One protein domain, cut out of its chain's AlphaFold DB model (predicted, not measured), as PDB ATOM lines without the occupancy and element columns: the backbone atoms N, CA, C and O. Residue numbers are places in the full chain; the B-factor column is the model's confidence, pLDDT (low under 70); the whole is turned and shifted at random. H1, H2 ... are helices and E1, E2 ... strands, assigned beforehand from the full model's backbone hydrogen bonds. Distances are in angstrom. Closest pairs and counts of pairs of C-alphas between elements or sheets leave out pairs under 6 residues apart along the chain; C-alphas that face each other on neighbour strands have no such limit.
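This is residues 26 to 133 of the 139 residues of an uncharacterized protein of Labilibaculum antarcticum (UniProt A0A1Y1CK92). Two helices, H2 and the longer H5, run side by side through the middle of a small helical body, with H1 on one side of them and H3 and H4, set crosswise to H2, on the other. A tiny sheet of two strands, E1 and E2, sits at one end near H4 and the first residues of H5, and H6 lies at the opposite end; beyond the sheet the loop of residues 122 to 127 sticks out. The printed part has 108 residues, with six named helices and two named strands in the order H1 H2 H3 H4 E1 H5 H6 E2; the sheet is antiparallel and the class is mostly helix. The whole is compact, with a radius of gyration of the C-alphas of 14.5 A and spans of 44 by 31 by 23 A.

E1 covers residues 76 to 78, 6.9 A long, and E2 residues 115 to 117, 6.3 A, ending at C-alpha 117 at (366.932, 376.847, 267.999). H5, residues 80 to 96, measures 24.3 A and begins at C-alpha 80 at (367.928, 390.078, 265.029). H2, residues 39 to 49, is 15.4 A long, and H1, residues 26 to 35, is 14.3 A, from C-alpha 26 at (385.157, 401.316, 251.745). H4 is residues 65 to 72, 11.2 A; H3 is residues 54 to 60, 9.9 A; H6 is residues 100 to 103, 5.3 A.

E1 and E2 are antiparallel neighbours at 147 degrees, with N 77 and O 116 at 3.1 A and N 116 and O 77 at 3.2 A, within hydrogen-bond range. The closest C-alphas of H4 and E1 are those of Arg 70 and Thr 76, 5.7 A; those of H5 and E2 are Ala 82 and Ile 115, 7.5 A. H5 and H2 touch at Leu 90 and Leu 46, C-alphas 6.1 A apart, at a shallow tilt of 29 degrees, the same way. H2 touches H4 at a steep tilt of 61 degrees, the C-alphas of Lys 40 and Gln 72 being closest at 5.0 A. H2 and H3 only just touch, with 3 pairs of C-alphas within 8 A, the closest those of Leu 47 and Tyr 54 at 6.9 A, about perpendicular at 80 degrees. H3 and H4 touch at Ser 58 and Pro 65, C-alphas 5.3 A apart. H1 touches H5 with residues 87 to 91 of H5 alone, the C-alphas of Ile 34 and Ile 87 being closest at 6.7 A. H6 is close to H5 but not clearly touching, the C-alphas of Val 93 and Val 100 being closest at 6.3 A. Every O i to N i+4 pair is within hydrogen-bond range in H1, H2, H3, H4 and H5; H6 is too short for one.

The C-alphas farthest apart, those of Asp 103 and Thr 124, are 45.7 A apart. The printed part has no cut; the link from H6 to E2, 11 residues, is long, and the other links are tight. Residues 118 to 133 hold no named element, though residues 131 to 132 pair antiparallel with residues 116 to 117 of E2. The mean pLDDT of the printed part is 72.3, and residues 26 to 27, 98 and 102 to 133 are under 70.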
ATOM      1  N   LEU A  26     384.712 402.640 251.327       65.94
ATOM      2  CA  LEU A  26     385.157 401.316 251.745       65.94
ATOM      3  C   LEU A  26     384.278 400.782 252.878       65.94
ATOM      4  O   LEU A  26     383.886 399.623 252.803       65.94
ATOM      5  N   GLU A  27     383.941 401.617 253.863       67.44
ATOM      6  CA  GLU A  27     383.013 401.265 254.947       67.44
ATOM      7  C   GLU A  27     381.643 400.850 254.391       67.44
ATOM      8  O   GLU A  27     381.200 399.739 254.669       67.44
ATOM      9  N   ASP A  28     381.057 401.639 253.482       73.56
ATOM     10  CA  ASP A  28     379.768 401.309 252.849       73.56
ATOM     11  C   ASP A  28     379.796 399.954 252.106       73.56
ATOM     12  O   ASP A  28     378.847 399.170 252.158       73.56
ATOM     13  N   LEU A  29     380.898 399.652 251.405       72.62
ATOM     14  CA  LEU A  29     381.071 398.382 250.682       72.62
ATOM     15  C   LEU A  29     381.294 397.191 251.624       72.62
ATOM     16  O   LEU A  29     380.948 396.055 251.284       72.62
ATOM     17  N   VAL A  30     381.925 397.427 252.775       74.69
ATOM     18  CA  VAL A  30     382.138 396.415 253.814       74.69
ATOM     19  C   VAL A  30     380.813 396.104 254.510       74.69
ATOM     20  O   VAL A  30     380.476 394.925 254.638       74.69
ATOM     21  N   ASP A  31     380.026 397.128 254.836       75.69
ATOM     22  CA  ASP A  31     378.695 396.988 255.427       75.69
ATOM     23  C   ASP A  31     377.748 396.214 254.502       75.69
ATOM     24  O   ASP A  31     377.196 395.190 254.910       75.69
ATOM     25  N   GLU A  32     377.641 396.602 253.224       79.62
ATOM     26  CA  GLU A  32     376.799 395.895 252.244       79.62
ATOM     27  C   GLU A  32     377.212 394.419 252.104       79.62
ATOM     28  O   GLU A  32     376.374 393.515 252.006       79.62
ATOM     29  N   LYS A  33     378.519 394.133 252.122       81.31
ATOM     30  CA  LYS A  33     379.014 392.756 252.055       81.31
ATOM     31  C   LYS A  33     378.600 391.954 253.291       81.31
ATOM     32  O   LYS A  33     378.179 390.807 253.144       81.31
ATOM     33  N   ILE A  34     378.734 392.524 254.486       83.19
ATOM     34  CA  ILE A  34     378.471 391.824 255.749       83.19
ATOM     35  C   ILE A  34     376.974 391.627 255.989       83.19
ATOM     36  O   ILE A  34     376.567 390.573 256.486       83.19
ATOM     37  N   GLU A  35     376.138 392.580 255.579       81.81
ATOM     38  CA  GLU A  35     374.680 392.437 255.636       81.81
ATOM     39  C   GLU A  35     374.189 391.218 254.845       81.81
ATOM     40  O   GLU A  35     373.271 390.521 255.282       81.81
ATOM     41  N   ASN A  36     374.856 390.893 253.736       86.38
ATOM     42  CA  ASN A  36     374.520 389.750 252.889       86.38
ATOM     43  C   ASN A  36     375.100 388.405 253.370       86.38
ATOM     44  O   ASN A  36     374.774 387.359 252.802       86.38
ATOM     45  N   MET A  37     375.949 388.391 254.403       89.56
ATOM     46  CA  MET A  37     376.524 387.152 254.939       89.56
ATOM     47  C   MET A  37     375.504 386.375 255.777       89.56
ATOM     48  O   MET A  37     374.702 386.938 256.512       89.56
ATOM     49  N   THR A  38     375.580 385.053 255.776       89.12
ATOM     50  CA  THR A  38     374.830 384.206 256.715       89.12
ATOM     51  C   THR A  38     375.440 384.250 258.122       89.12
ATOM     52  O   THR A  38     376.604 384.609 258.301       89.12
ATOM     53  N   ASP A  39     374.688 383.857 259.156       87.12
ATOM     54  CA  ASP A  39     375.215 383.771 260.538       87.12
ATOM     55  C   ASP A  39     376.429 382.850 260.631       87.12
ATOM     56  O   ASP A  39     377.405 383.147 261.315       87.12
ATOM     57  N   LYS A  40     376.386 381.748 259.878       90.62
ATOM     58  CA  LYS A  40     377.503 380.818 259.756       90.62
ATOM     59  C   LYS A  40     378.755 381.517 259.235       90.62
ATOM     60  O   LYS A  40     379.829 381.283 259.778       90.62
ATOM     61  N   GLU A  41     378.632 382.300 258.169       92.25
ATOM     62  CA  GLU A  41     379.773 382.978 257.547       92.25
ATOM     63  C   GLU A  41     380.356 384.024 258.493       92.25
ATOM     64  O   GLU A  41     381.556 384.002 258.730       92.25
ATOM     65  N   VAL A  42     379.512 384.834 259.137       92.06
ATOM     66  CA  VAL A  42     379.974 385.843 260.105       92.06
ATOM     67  C   VAL A  42     380.709 385.197 261.280       92.06
ATOM     68  O   VAL A  42     381.823 385.594 261.604       92.06
ATOM     69  N   VAL A  43     380.139 384.149 261.885       91.88
ATOM     70  CA  VAL A  43     380.796 383.423 262.987       91.88
ATOM     71  C   VAL A  43     382.083 382.739 262.519       91.88
ATOM     72  O   VAL A  43     383.051 382.668 263.273       91.88
ATOM     73  N   THR A  44     382.121 382.237 261.283       92.50
ATOM     74  CA  THR A  44     383.323 381.607 260.720       92.50
ATOM     75  C   THR A  44     384.442 382.625 260.535       92.50
ATOM     76  O   THR A  44     385.566 382.353 260.953       92.50
ATOM     77  N   ASP A  45     384.142 383.797 259.983       92.62
ATOM     78  CA  ASP A  45     385.131 384.852 259.753       92.62
ATOM     79  C   ASP A  45     385.654 385.427 261.075       92.62
ATOM     80  O   ASP A  45     386.864 385.596 261.236       92.62
ATOM     81  N   LEU A  46     384.776 385.611 262.068       91.56
ATOM     82  CA  LEU A  46     385.170 385.982 263.431       91.56
ATOM     83  C   LEU A  46     386.099 384.941 264.066       91.56
ATOM     84  O   LEU A  46     387.111 385.301 264.662       91.56
ATOM     85  N   LEU A  47     385.796 383.647 263.919       90.62
ATOM     86  CA  LEU A  47     386.665 382.579 264.414       90.62
ATOM     87  C   LEU A  47     388.013 382.566 263.694       90.62
ATOM     88  O   LEU A  47     389.030 382.387 264.349       90.62
ATOM     89  N   ILE A  48     388.051 382.761 262.374       89.44
ATOM     90  CA  ILE A  48     389.309 382.819 261.615       89.44
ATOM     91  C   ILE A  48     390.167 383.988 262.103       89.44
ATOM     92  O   ILE A  48     391.352 383.798 262.384       89.44
ATOM     93  N   ALA A  49     389.566 385.169 262.253       87.88
ATOM     94  CA  ALA A  49     390.255 386.346 262.761       87.88
ATOM     95  C   ALA A  49     390.752 386.139 264.204       87.88
ATOM     96  O   ALA A  49     391.858 386.562 264.533       87.88
ATOM     97  N   ASN A  50     389.998 385.393 265.018       86.75
ATOM     98  CA  ASN A  50     390.366 385.020 266.382       86.75
ATOM     99  C   ASN A  50     391.185 383.714 266.493       86.75
ATOM    100  O   ASN A  50     391.104 383.000 267.493       86.75
ATOM    101  N   LYS A  51     391.933 383.319 265.451       88.75
ATOM    102  CA  LYS A  51     392.801 382.115 265.455       88.75
ATOM    103  C   LYS A  51     392.085 380.819 265.879       88.75
ATOM    104  O   LYS A  51     392.703 379.885 266.383       88.75
ATOM    105  N   VAL A  52     390.782 380.743 265.618       88.56
ATOM    106  CA  VAL A  52     389.894 379.611 265.908       88.56
ATOM    107  C   VAL A  52     389.746 379.344 267.418       88.56
ATOM    108  O   VAL A  52     389.394 378.238 267.836       88.56
ATOM    109  N   ASP A  53     389.956 380.361 268.262       86.81
ATOM    110  CA  ASP A  53     389.705 380.266 269.699       86.81
ATOM    111  C   ASP A  53     388.211 380.467 270.006       86.81
ATOM    112  O   ASP A  53     387.691 381.582 270.121       86.81
ATOM    113  N   TYR A  54     387.507 379.340 270.132       87.25
ATOM    114  CA  TYR A  54     386.096 379.315 270.515       87.25
ATOM    115  C   TYR A  54     385.862 379.813 271.938       87.25
ATOM    116  O   TYR A  54     384.783 380.327 272.202       87.25
ATOM    117  N   MET A  55     386.812 379.625 272.859       83.81
ATOM    118  CA  MET A  55     386.630 380.014 274.255       83.81
ATOM    119  C   MET A  55     386.649 381.532 274.374       83.81
ATOM    120  O   MET A  55     385.686 382.104 274.879       83.81
ATOM    121  N   GLN A  56     387.677 382.183 273.834       82.81
ATOM    122  CA  GLN A  56     387.786 383.642 273.834       82.81
ATOM    123  C   GLN A  56     386.601 384.287 273.109       82.81
ATOM    124  O   GLN A  56     385.936 385.154 273.675       82.81
ATOM    125  N   LEU A  57     386.247 383.806 271.911       86.44
ATOM    126  CA  LEU A  57     385.104 384.356 271.182       86.44
ATOM    127  C   LEU A  57     383.779 384.126 271.930       86.44
ATOM    128  O   LEU A  57     382.905 384.990 271.918       86.44
ATOM    129  N   SER A  58     383.629 382.989 272.618       84.38
ATOM    130  CA  SER A  58     382.441 382.714 273.433       84.38
ATOM    131  C   SER A  58     382.332 383.628 274.655       84.38
ATOM    132  O   SER A  58     381.223 384.020 275.003       84.38
ATOM    133  N   LEU A  59     383.460 384.029 275.255       78.81
ATOM    134  CA  LEU A  59     383.494 385.003 276.350       78.81
ATOM    135  C   LEU A  59     383.112 386.402 275.859       78.81
ATOM    136  O   LEU A  59     382.292 387.063 276.491       78.81
ATOM    137  N   ILE A  60     383.648 386.816 274.708       80.19
ATOM    138  CA  ILE A  60     383.345 388.114 274.086       80.19
ATOM    139  C   ILE A  60     381.862 388.206 273.719       80.19
ATOM    140  O   ILE A  60     381.205 389.194 274.035       80.19
ATOM    141  N   LEU A  61     381.323 387.157 273.096       79.62
ATOM    142  CA  LEU A  61     379.919 387.079 272.681       79.62
ATOM    143  C   LEU A  61     378.978 386.611 273.800       79.62
ATOM    144  O   LEU A  61     377.785 386.429 273.556       79.62
ATOM    145  N   LYS A  62     379.512 386.344 275.001       74.31
ATOM    146  CA  LYS A  62     378.788 385.813 276.167       74.31
ATOM    147  C   LYS A  62     377.827 384.671 275.835       74.31
ATOM    148  O   LYS A  62     376.683 384.624 276.285       74.31
ATOM    149  N   CYS A  63     378.307 383.728 275.043       77.50
ATOM    150  CA  CYS A  63     377.583 382.515 274.701       77.50
ATOM    151  C   CYS A  63     378.420 381.295 275.082       77.50
ATOM    152  O   CYS A  63     379.570 381.411 275.495       77.50
ATOM    153  N   SER A  64     377.865 380.095 274.946       82.38
ATOM    154  CA  SER A  64     378.678 378.891 275.084       82.38
ATOM    155  C   SER A  64     379.502 378.621 273.821       82.38
ATOM    156  O   SER A  64     379.004 378.820 272.708       82.38
ATOM    157  N   PRO A  65     380.695 378.010 273.934       85.25
ATOM    158  CA  PRO A  65     381.435 377.506 272.774       85.25
ATOM    159  C   PRO A  65     380.599 376.562 271.894       85.25
ATOM    160  O   PRO A  65     380.756 376.515 270.675       85.25
ATOM    161  N   SER A  66     379.677 375.804 272.503       84.62
ATOM    162  CA  SER A  66     378.746 374.935 271.777       84.62
ATOM    163  C   SER A  66     377.762 375.714 270.904       84.62
ATOM    164  O   SER A  66     377.394 375.231 269.837       84.62
ATOM    165  N   THR A  67     377.369 376.925 271.297       84.12
ATOM    166  CA  THR A  67     376.517 377.794 270.477       84.12
ATOM    167  C   THR A  67     377.225 378.218 269.199       84.12
ATOM    168  O   THR A  67     376.644 378.101 268.122       84.12
ATOM    169  N   LEU A  68     378.500 378.602 269.285       87.69
ATOM    170  CA  LEU A  68     379.309 378.934 268.108       87.69
ATOM    171  C   LEU A  68     379.434 377.743 267.145       87.69
ATOM    172  O   LEU A  68     379.280 377.898 265.935       87.69
ATOM    173  N   LYS A  69     379.620 376.528 267.676       87.75
ATOM    174  CA  LYS A  69     379.636 375.300 266.862       87.75
ATOM    175  C   LYS A  69     378.296 375.045 266.165       87.75
ATOM    176  O   LYS A  69     378.284 374.685 264.991       87.75
ATOM    177  N   ARG A  70     377.171 375.285 266.849       84.06
ATOM    178  CA  ARG A  70     375.824 375.146 266.264       84.06
ATOM    179  C   ARG A  70     375.550 376.147 265.142       84.06
ATOM    180  O   ARG A  70     374.852 375.815 264.185       84.06
ATOM    181  N   PHE A  71     376.115 377.354 265.214       86.31
ATOM    182  CA  PHE A  71     376.082 378.301 264.096       86.31
ATOM    183  C   PHE A  71     376.816 377.744 262.868       86.31
ATOM    184  O   PHE A  71     376.297 377.794 261.753       86.31
ATOM    185  N   GLN A  72     377.988 377.133 263.063       86.81
ATOM    186  CA  GLN A  72     378.758 376.534 261.967       86.81
ATOM    187  C   GLN A  72     378.073 375.322 261.322       86.81
ATOM    188  O   GLN A  72     378.163 375.141 260.098       86.81
ATOM    189  N   SER A  73     377.375 374.510 262.122       84.62
ATOM    190  CA  SER A  73     376.586 373.369 261.645       84.62
ATOM    191  C   SER A  73     375.192 373.747 261.133       84.62
ATOM    192  O   SER A  73     374.497 372.886 260.604       84.62
ATOM    193  N   ARG A  74     374.811 375.036 261.191       82.94
ATOM    194  CA  ARG A  74     373.489 375.561 260.793       82.94
ATOM    195  C   ARG A  74     372.317 375.001 261.613       82.94
ATOM    196  O   ARG A  74     371.178 375.047 261.166       82.94
ATOM    197  N   GLU A  75     372.581 374.520 262.823       79.31
ATOM    198  CA  GLU A  75     371.557 374.038 263.766       79.31
ATOM    199  C   GLU A  75     370.816 375.182 264.479       79.31
ATOM    200  O   GLU A  75     369.798 374.979 265.141       79.31
ATOM    201  N   THR A  76     371.344 376.404 264.393       78.38
ATOM    202  CA  THR A  76     370.807 377.578 265.079       78.38
ATOM    203  C   THR A  76     370.941 378.821 264.207       78.38
ATOM    204  O   THR A  76     371.810 378.882 263.335       78.38
ATOM    205  N   ARG A  77     370.079 379.811 264.450       80.94
ATOM    206  CA  ARG A  77     370.177 381.154 263.870       80.94
ATOM    207  C   ARG A  77     370.212 382.210 264.963       80.94
ATOM    208  O   ARG A  77     369.735 381.983 266.079       80.94
ATOM    209  N   ALA A  78     370.775 383.355 264.614       80.81
ATOM    210  CA  ALA A  78     370.846 384.515 265.471       80.81
ATOM    211  C   ALA A  78     369.451 385.153 265.537       80.81
ATOM    212  O   ALA A  78     368.736 385.223 264.535       80.81
ATOM    213  N   THR A  79     369.040 385.626 266.716       81.06
ATOM    214  CA  THR A  79     367.985 386.648 266.784       81.06
ATOM    215  C   THR A  79     368.438 387.909 266.036       81.06
ATOM    216  O   THR A  79     369.627 388.087 265.784       81.06
ATOM    217  N   GLN A  80     367.529 388.829 265.698       79.50
ATOM    218  CA  GLN A  80     367.928 390.078 265.029       79.50
ATOM    219  C   GLN A  80     368.922 390.893 265.869       79.50
ATOM    220  O   GLN A  80     369.903 391.413 265.349       79.50
ATOM    221  N   MET A  81     368.689 390.965 267.182       76.56
ATOM    222  CA  MET A  81     369.642 391.573 268.110       76.56
ATOM    223  C   MET A  81     370.979 390.830 268.052       76.56
ATOM    224  O   MET A  81     372.018 391.475 267.930       76.56
ATOM    225  N   ALA A  82     370.923 389.488 268.020       78.50
ATOM    226  CA  ALA A  82     372.106 388.655 267.930       78.50
ATOM    227  C   ALA A  82     372.959 388.926 266.684       78.50
ATOM    228  O   ALA A  82     374.184 389.053 266.700       78.50
ATOM    229  N   ARG A  83     372.255 389.052 265.568       84.94
ATOM    230  CA  ARG A  83     372.829 389.339 264.270       84.94
ATOM    231  C   ARG A  83     373.531 390.691 264.263       84.94
ATOM    232  O   ARG A  83     374.648 390.782 263.764       84.94
ATOM    233  N   ASN A  84     372.897 391.716 264.826       84.19
ATOM    234  CA  ASN A  84     373.433 393.070 264.802       84.19
ATOM    235  C   ASN A  84     374.788 393.159 265.513       84.19
ATOM    236  O   ASN A  84     375.719 393.705 264.928       84.19
ATOM    237  N   GLU A  85     374.957 392.583 266.710       81.75
ATOM    238  CA  GLU A  85     376.268 392.692 267.375       81.75
ATOM    239  C   GLU A  85     377.322 391.748 266.776       81.75
ATOM    240  O   GLU A  85     378.503 392.094 266.791       81.75
ATOM    241  N   LEU A  86     376.932 390.618 266.165       87.56
ATOM    242  CA  LEU A  86     377.853 389.814 265.346       87.56
ATOM    243  C   LEU A  86     378.412 390.632 264.169       87.56
ATOM    244  O   LEU A  86     379.617 390.602 263.923       87.56
ATOM    245  N   ILE A  87     377.550 391.382 263.473       88.44
ATOM    246  CA  ILE A  87     377.950 392.291 262.390       88.44
ATOM    247  C   ILE A  87     378.846 393.407 262.930       88.44
ATOM    248  O   ILE A  87     379.919 393.639 262.384       88.44
ATOM    249  N   THR A  88     378.454 394.066 264.026       85.06
ATOM    250  CA  THR A  88     379.251 395.139 264.641       85.06
ATOM    251  C   THR A  88     380.646 394.654 265.032       85.06
ATOM    252  O   THR A  88     381.631 395.346 264.779       85.06
ATOM    253  N   LEU A  89     380.747 393.459 265.619       86.00
ATOM    254  CA  LEU A  89     382.032 392.874 265.980       86.00
ATOM    255  C   LEU A  89     382.872 392.560 264.738       86.00
ATOM    256  O   LEU A  89     384.053 392.891 264.715       86.00
ATOM    257  N   LEU A  90     382.276 391.963 263.702       88.81
ATOM    258  CA  LEU A  90     382.992 391.647 262.465       88.81
ATOM    259  C   LEU A  90     383.493 392.915 261.761       88.81
ATOM    260  O   LEU A  90     384.642 392.947 261.330       88.81
ATOM    261  N   ASN A  91     382.680 393.972 261.719       85.81
ATOM    262  CA  ASN A  91     383.084 395.284 261.215       85.81
ATOM    263  C   ASN A  91     384.297 395.828 261.960       85.81
ATOM    264  O   ASN A  91     385.298 396.190 261.341       85.81
ATOM    265  N   LYS A  92     384.243 395.809 263.295       82.69
ATOM    266  CA  LYS A  92     385.355 396.255 264.133       82.69
ATOM    267  C   LYS A  92     386.637 395.473 263.829       82.69
ATOM    268  O   LYS A  92     387.692 396.066 263.649       82.69
ATOM    269  N   VAL A  93     386.534 394.151 263.701       85.19
ATOM    270  CA  VAL A  93     387.660 393.258 263.379       85.19
ATOM    271  C   VAL A  93     388.220 393.506 261.974       85.19
ATOM    272  O   VAL A  93     389.425 393.397 261.773       85.19
ATOM    273  N   ILE A  94     387.382 393.836 260.989       83.31
ATOM    274  CA  ILE A  94     387.833 394.138 259.621       83.31
ATOM    275  C   ILE A  94     388.570 395.480 259.561       83.31
ATOM    276  O   ILE A  94     389.572 395.583 258.854       83.31
ATOM    277  N   ILE A  95     388.089 396.485 260.297       79.25
ATOM    278  CA  ILE A  95     388.659 397.838 260.315       79.25
ATOM    279  C   ILE A  95     389.940 397.888 261.159       79.25
ATOM    280  O   ILE A  95     390.961 398.404 260.708       79.25
ATOM    281  N   GLU A  96     389.895 397.354 262.381       79.00
ATOM    282  CA  GLU A  96     390.974 397.458 263.374       79.00
ATOM    283  C   GLU A  96     391.933 396.253 263.344       79.00
ATOM    284  O   GLU A  96     393.054 396.336 263.841       79.00
ATOM    285  N   GLY A  97     391.528 395.140 262.727       75.31
ATOM    286  CA  GLY A  97     392.292 393.896 262.673       75.31
ATOM    287  C   GLY A  97     391.985 392.927 263.821       75.31
ATOM    288  O   GLY A  97     391.253 393.219 264.765       75.31
ATOM    289  N   GLY A  98     392.566 391.724 263.740       66.44
ATOM    290  CA  GLY A  98     392.356 390.653 264.726       66.44
ATOM    291  C   GLY A  98     392.980 390.907 266.105       66.44
ATOM    292  O   GLY A  98     392.665 390.189 267.044       66.44
ATOM    293  N   GLU A  99     393.833 391.924 266.257       73.56
ATOM    294  CA  GLU A  99     394.388 392.326 267.563       73.56
ATOM    295  C   GLU A  99     393.297 392.876 268.497       73.56
ATOM    296  O   GLU A  99     393.434 392.818 269.715       73.56
ATOM    297  N   VAL A 100     392.148 393.290 267.943       74.12
ATOM    298  CA  VAL A 100     391.008 393.778 268.725       74.12
ATOM    299  C   VAL A 100     390.491 392.747 269.733       74.12
ATOM    300  O   VAL A 100     389.915 393.124 270.746       74.12
ATOM    301  N   PHE A 101     390.684 391.448 269.481       73.12
ATOM    302  CA  PHE A 101     390.252 390.391 270.397       73.12
ATOM    303  C   PHE A 101     391.064 390.348 271.696       73.12
ATOM    304  O   PHE A 101     390.549 389.852 272.700       73.12
ATOM    305  N   ASP A 102     392.293 390.873 271.691       68.81
ATOM    306  CA  ASP A 102     393.144 390.950 272.881       68.81
ATOM    307  C   ASP A 102     392.721 392.122 273.793       68.81
ATOM    308  O   ASP A 102     392.844 392.028 275.014       68.81
ATOM    309  N   ASP A 103     392.142 393.178 273.205       65.12
ATOM    310  CA  ASP A 103     391.691 394.397 273.895       65.12
ATOM    311  C   ASP A 103     390.192 394.391 274.263       65.12
ATOM    312  O   ASP A 103     389.704 395.270 274.981       65.12
ATOM    313  N   LEU A 104     389.421 393.424 273.758       66.00
ATOM    314  CA  LEU A 104     388.006 393.264 274.093       66.00
ATOM    315  C   LEU A 104     387.860 392.634 275.485       66.00
ATOM    316  O   LEU A 104     387.712 391.421 275.630       66.00
ATOM    317  N   GLU A 105     387.850 393.473 276.521       55.38
ATOM    318  CA  GLU A 105     387.419 393.054 277.857       55.38
ATOM    319  C   GLU A 105     385.951 392.595 277.829       55.38
ATOM    320  O   GLU A 105     385.101 393.164 277.130       55.38
ATOM    321  N   SER A 106     385.627 391.555 278.604       53.56
ATOM    322  CA  SER A 106     384.247 391.097 278.758       53.56
ATOM    323  C   SER A 106     383.401 392.239 279.332       53.56
ATOM    324  O   SER A 106     383.548 392.575 280.504       53.56
ATOM    325  N   LYS A 107     382.515 392.840 278.527       46.97
ATOM    326  CA  LYS A 107     381.547 393.845 279.008       46.97
ATOM    327  C   LYS A 107     380.731 393.277 280.171       46.97
ATOM    328  O   LYS A 107     380.514 392.074 280.210       46.97
ATOM    329  N   ASP A 108     380.216 394.101 281.078       41.62
ATOM    330  CA  ASP A 108     379.520 393.622 282.285       41.62
ATOM    331  C   ASP A 108     378.109 393.032 282.024       41.62
ATOM    332  O   ASP A 108     377.689 392.108 282.719       41.62
ATOM    333  N   ASP A 109     377.406 393.412 280.947       46.00
ATOM    334  CA  ASP A 109     375.982 393.044 280.749       46.00
ATOM    335  C   ASP A 109     375.749 391.662 280.086       46.00
ATOM    336  O   ASP A 109     376.305 391.412 279.012       46.00
ATOM    337  N   PRO A 110     374.984 390.714 280.675       46.78
ATOM    338  CA  PRO A 110     374.797 389.359 280.129       46.78
ATOM    339  C   PRO A 110     373.911 389.307 278.866       46.78
ATOM    340  O   PRO A 110     372.756 389.726 278.887       46.78
ATOM    341  N   TRP A 111     374.404 388.712 277.774       52.44
ATOM    342  CA  TRP A 111     373.707 388.603 276.475       52.44
ATOM    343  C   TRP A 111     372.718 387.422 276.377       52.44
ATOM    344  O   TRP A 111     372.703 386.649 275.422       52.44
ATOM    345  N   TYR A 112     371.842 387.256 277.362       43.09
ATOM    346  CA  TYR A 112     371.045 386.030 277.521       43.09
ATOM    347  C   TYR A 112     369.967 385.744 276.440       43.09
ATOM    348  O   TYR A 112     369.386 384.664 276.403       43.09
ATOM    349  N   TYR A 113     369.683 386.667 275.517       48.28
ATOM    350  CA  TYR A 113     368.557 386.576 274.561       48.28
ATOM    351  C   TYR A 113     368.886 386.019 273.155       48.28
ATOM    352  O   TYR A 113     368.139 386.234 272.201       48.28
ATOM    353  N   TRP A 114     370.016 385.339 272.970       55.41
ATOM    354  CA  TRP A 114     370.718 385.379 271.676       55.41
ATOM    355  C   TRP A 114     370.510 384.217 270.703       55.41
ATOM    356  O   TRP A 114     371.095 384.204 269.620       55.41
ATOM    357  N   ILE A 115     369.685 383.230 271.044       50.50
ATOM    358  CA  ILE A 115     369.682 381.964 270.308       50.50
ATOM    359  C   ILE A 115     368.268 381.519 269.953       50.50
ATOM    360  O   ILE A 115     367.461 381.219 270.833       50.50
ATOM    361  N   LEU A 116     368.017 381.376 268.649       51.81
ATOM    362  CA  LEU A 116     366.860 380.664 268.118       51.81
ATOM    363  C   LEU A 116     367.289 379.256 267.697       51.81
ATOM    364  O   LEU A 116     368.132 379.076 266.807       51.81
ATOM    365  N   PHE A 117     366.726 378.247 268.359       48.78
ATOM    366  CA  PHE A 117     366.932 376.847 267.999       48.78
ATOM    367  C   PHE A 117     366.012 376.465 266.844       48.78
ATOM    368  O   PHE A 117     364.826 376.799 266.849       48.78
ATOM    369  N   TRP A 118     366.544 375.726 265.871       43.88
ATOM    370  CA  TRP A 118     365.704 375.053 264.891       43.88
ATOM    371  C   TRP A 118     365.052 373.857 265.578       43.88
ATOM    372  O   TRP A 118     365.719 372.882 265.923       43.88
ATOM    373  N   LYS A 119     363.741 373.926 265.811       40.50
ATOM    374  CA  LYS A 119     362.978 372.751 266.225       40.50
ATOM    375  C   LYS A 119     362.908 371.834 265.005       40.50
ATOM    376  O   LYS A 119     362.351 372.221 263.983       40.50
ATOM    377  N   SER A 120     363.484 370.638 265.090       37.94
ATOM    378  CA  SER A 120     363.309 369.600 264.073       37.94
ATOM    379  C   SER A 120     361.846 369.142 264.083       37.94
ATOM    380  O   SER A 120     361.473 368.209 264.796       37.94
ATOM    381  N   GLN A 121     360.994 369.848 263.352       39.19
ATOM    382  CA  GLN A 121     359.666 369.396 262.961       39.19
ATOM    383  C   GLN A 121     359.688 369.195 261.442       39.19
ATOM    384  O   GLN A 121     360.396 369.933 260.753       39.19
ATOM    385  N   PRO A 122     359.008 368.156 260.930       36.72
ATOM    386  CA  PRO A 122     359.076 367.797 259.523       36.72
ATOM    387  C   PRO A 122     358.601 368.964 258.658       36.72
ATOM    388  O   PRO A 122     357.648 369.654 259.005       36.72
ATOM    389  N   GLU A 123     359.318 369.154 257.556       44.94
ATOM    390  CA  GLU A 123     359.138 370.176 256.533       44.94
ATOM    391  C   GLU A 123     357.661 370.385 256.170       44.94
ATOM    392  O   GLU A 123     357.073 369.649 255.382       44.94
ATOM    393  N   THR A 124     357.063 371.431 256.726       40.31
ATOM    394  CA  THR A 124     355.991 372.160 256.058       40.31
ATOM    395  C   THR A 124     356.440 373.605 256.020       40.31
ATOM    396  O   THR A 124     356.619 374.224 257.072       40.31
ATOM    397  N   GLU A 125     356.705 374.087 254.806       45.25
ATOM    398  CA  GLU A 125     356.945 375.497 254.519       45.25
ATOM    399  C   GLU A 125     355.928 376.362 255.289       45.25
ATOM    400  O   GLU A 125     354.742 376.040 255.370       45.25
ATOM    401  N   ASP A 126     356.440 377.442 255.879       40.91
ATOM    402  CA  ASP A 126     355.695 378.610 256.371       40.91
ATOM    403  C   ASP A 126     355.226 378.674 257.836       40.91
ATOM    404  O   ASP A 126     354.529 379.621 258.191       40.91
ATOM    405  N   ASN A 127     355.671 377.799 258.747       35.22
ATOM    406  CA  ASN A 127     355.470 378.049 260.189       35.22
ATOM    407  C   ASN A 127     356.664 377.626 261.056       35.22
ATOM    408  O   ASN A 127     356.694 376.547 261.648       35.22
ATOM    409  N   TYR A 128     357.652 378.515 261.165       42.53
ATOM    410  CA  TYR A 128     358.719 378.387 262.156       42.53
ATOM    411  C   TYR A 128     358.260 378.988 263.491       42.53
ATOM    412  O   TYR A 128     358.245 380.206 263.664       42.53
ATOM    413  N   GLU A 129     357.913 378.137 264.458       40.03
ATOM    414  CA  GLU A 129     357.806 378.557 265.857       40.03
ATOM    415  C   GLU A 129     359.203 378.645 266.482       40.03
ATOM    416  O   GLU A 129     359.873 377.643 266.751       40.03
ATOM    417  N   PHE A 130     359.643 379.876 266.720       42.94
ATOM    418  CA  PHE A 130     360.899 380.190 267.385       42.94
ATOM    419  C   PHE A 130     360.762 380.023 268.901       42.94
ATOM    420  O   PHE A 130     359.925 380.660 269.535       42.94
ATOM    421  N   THR A 131     361.608 379.185 269.499       45.16
ATOM    422  CA  THR A 131     361.682 379.013 270.958       45.16
ATOM    423  C   THR A 131     363.016 379.548 271.475       45.16
ATOM    424  O   THR A 131     364.083 379.111 271.040       45.16
ATOM    425  N   ILE A 132     362.948 380.513 272.397       45.59
ATOM    426  CA  ILE A 132     364.097 380.980 273.186       45.59
ATOM    427  C   ILE A 132     364.386 379.889 274.220       45.59
ATOM    428  O   ILE A 132     363.478 379.470 274.935       45.59
ATOM    429  N   ASN A 133     365.623 379.397 274.280       48.34
ATOM    430  CA  ASN A 133     366.011 378.371 275.245       48.34
ATOM    431  C   ASN A 133     366.417 379.018 276.583       48.34
ATOM    432  O   ASN A 133     367.397 379.760 276.595       48.34
TER     433      ASN A 133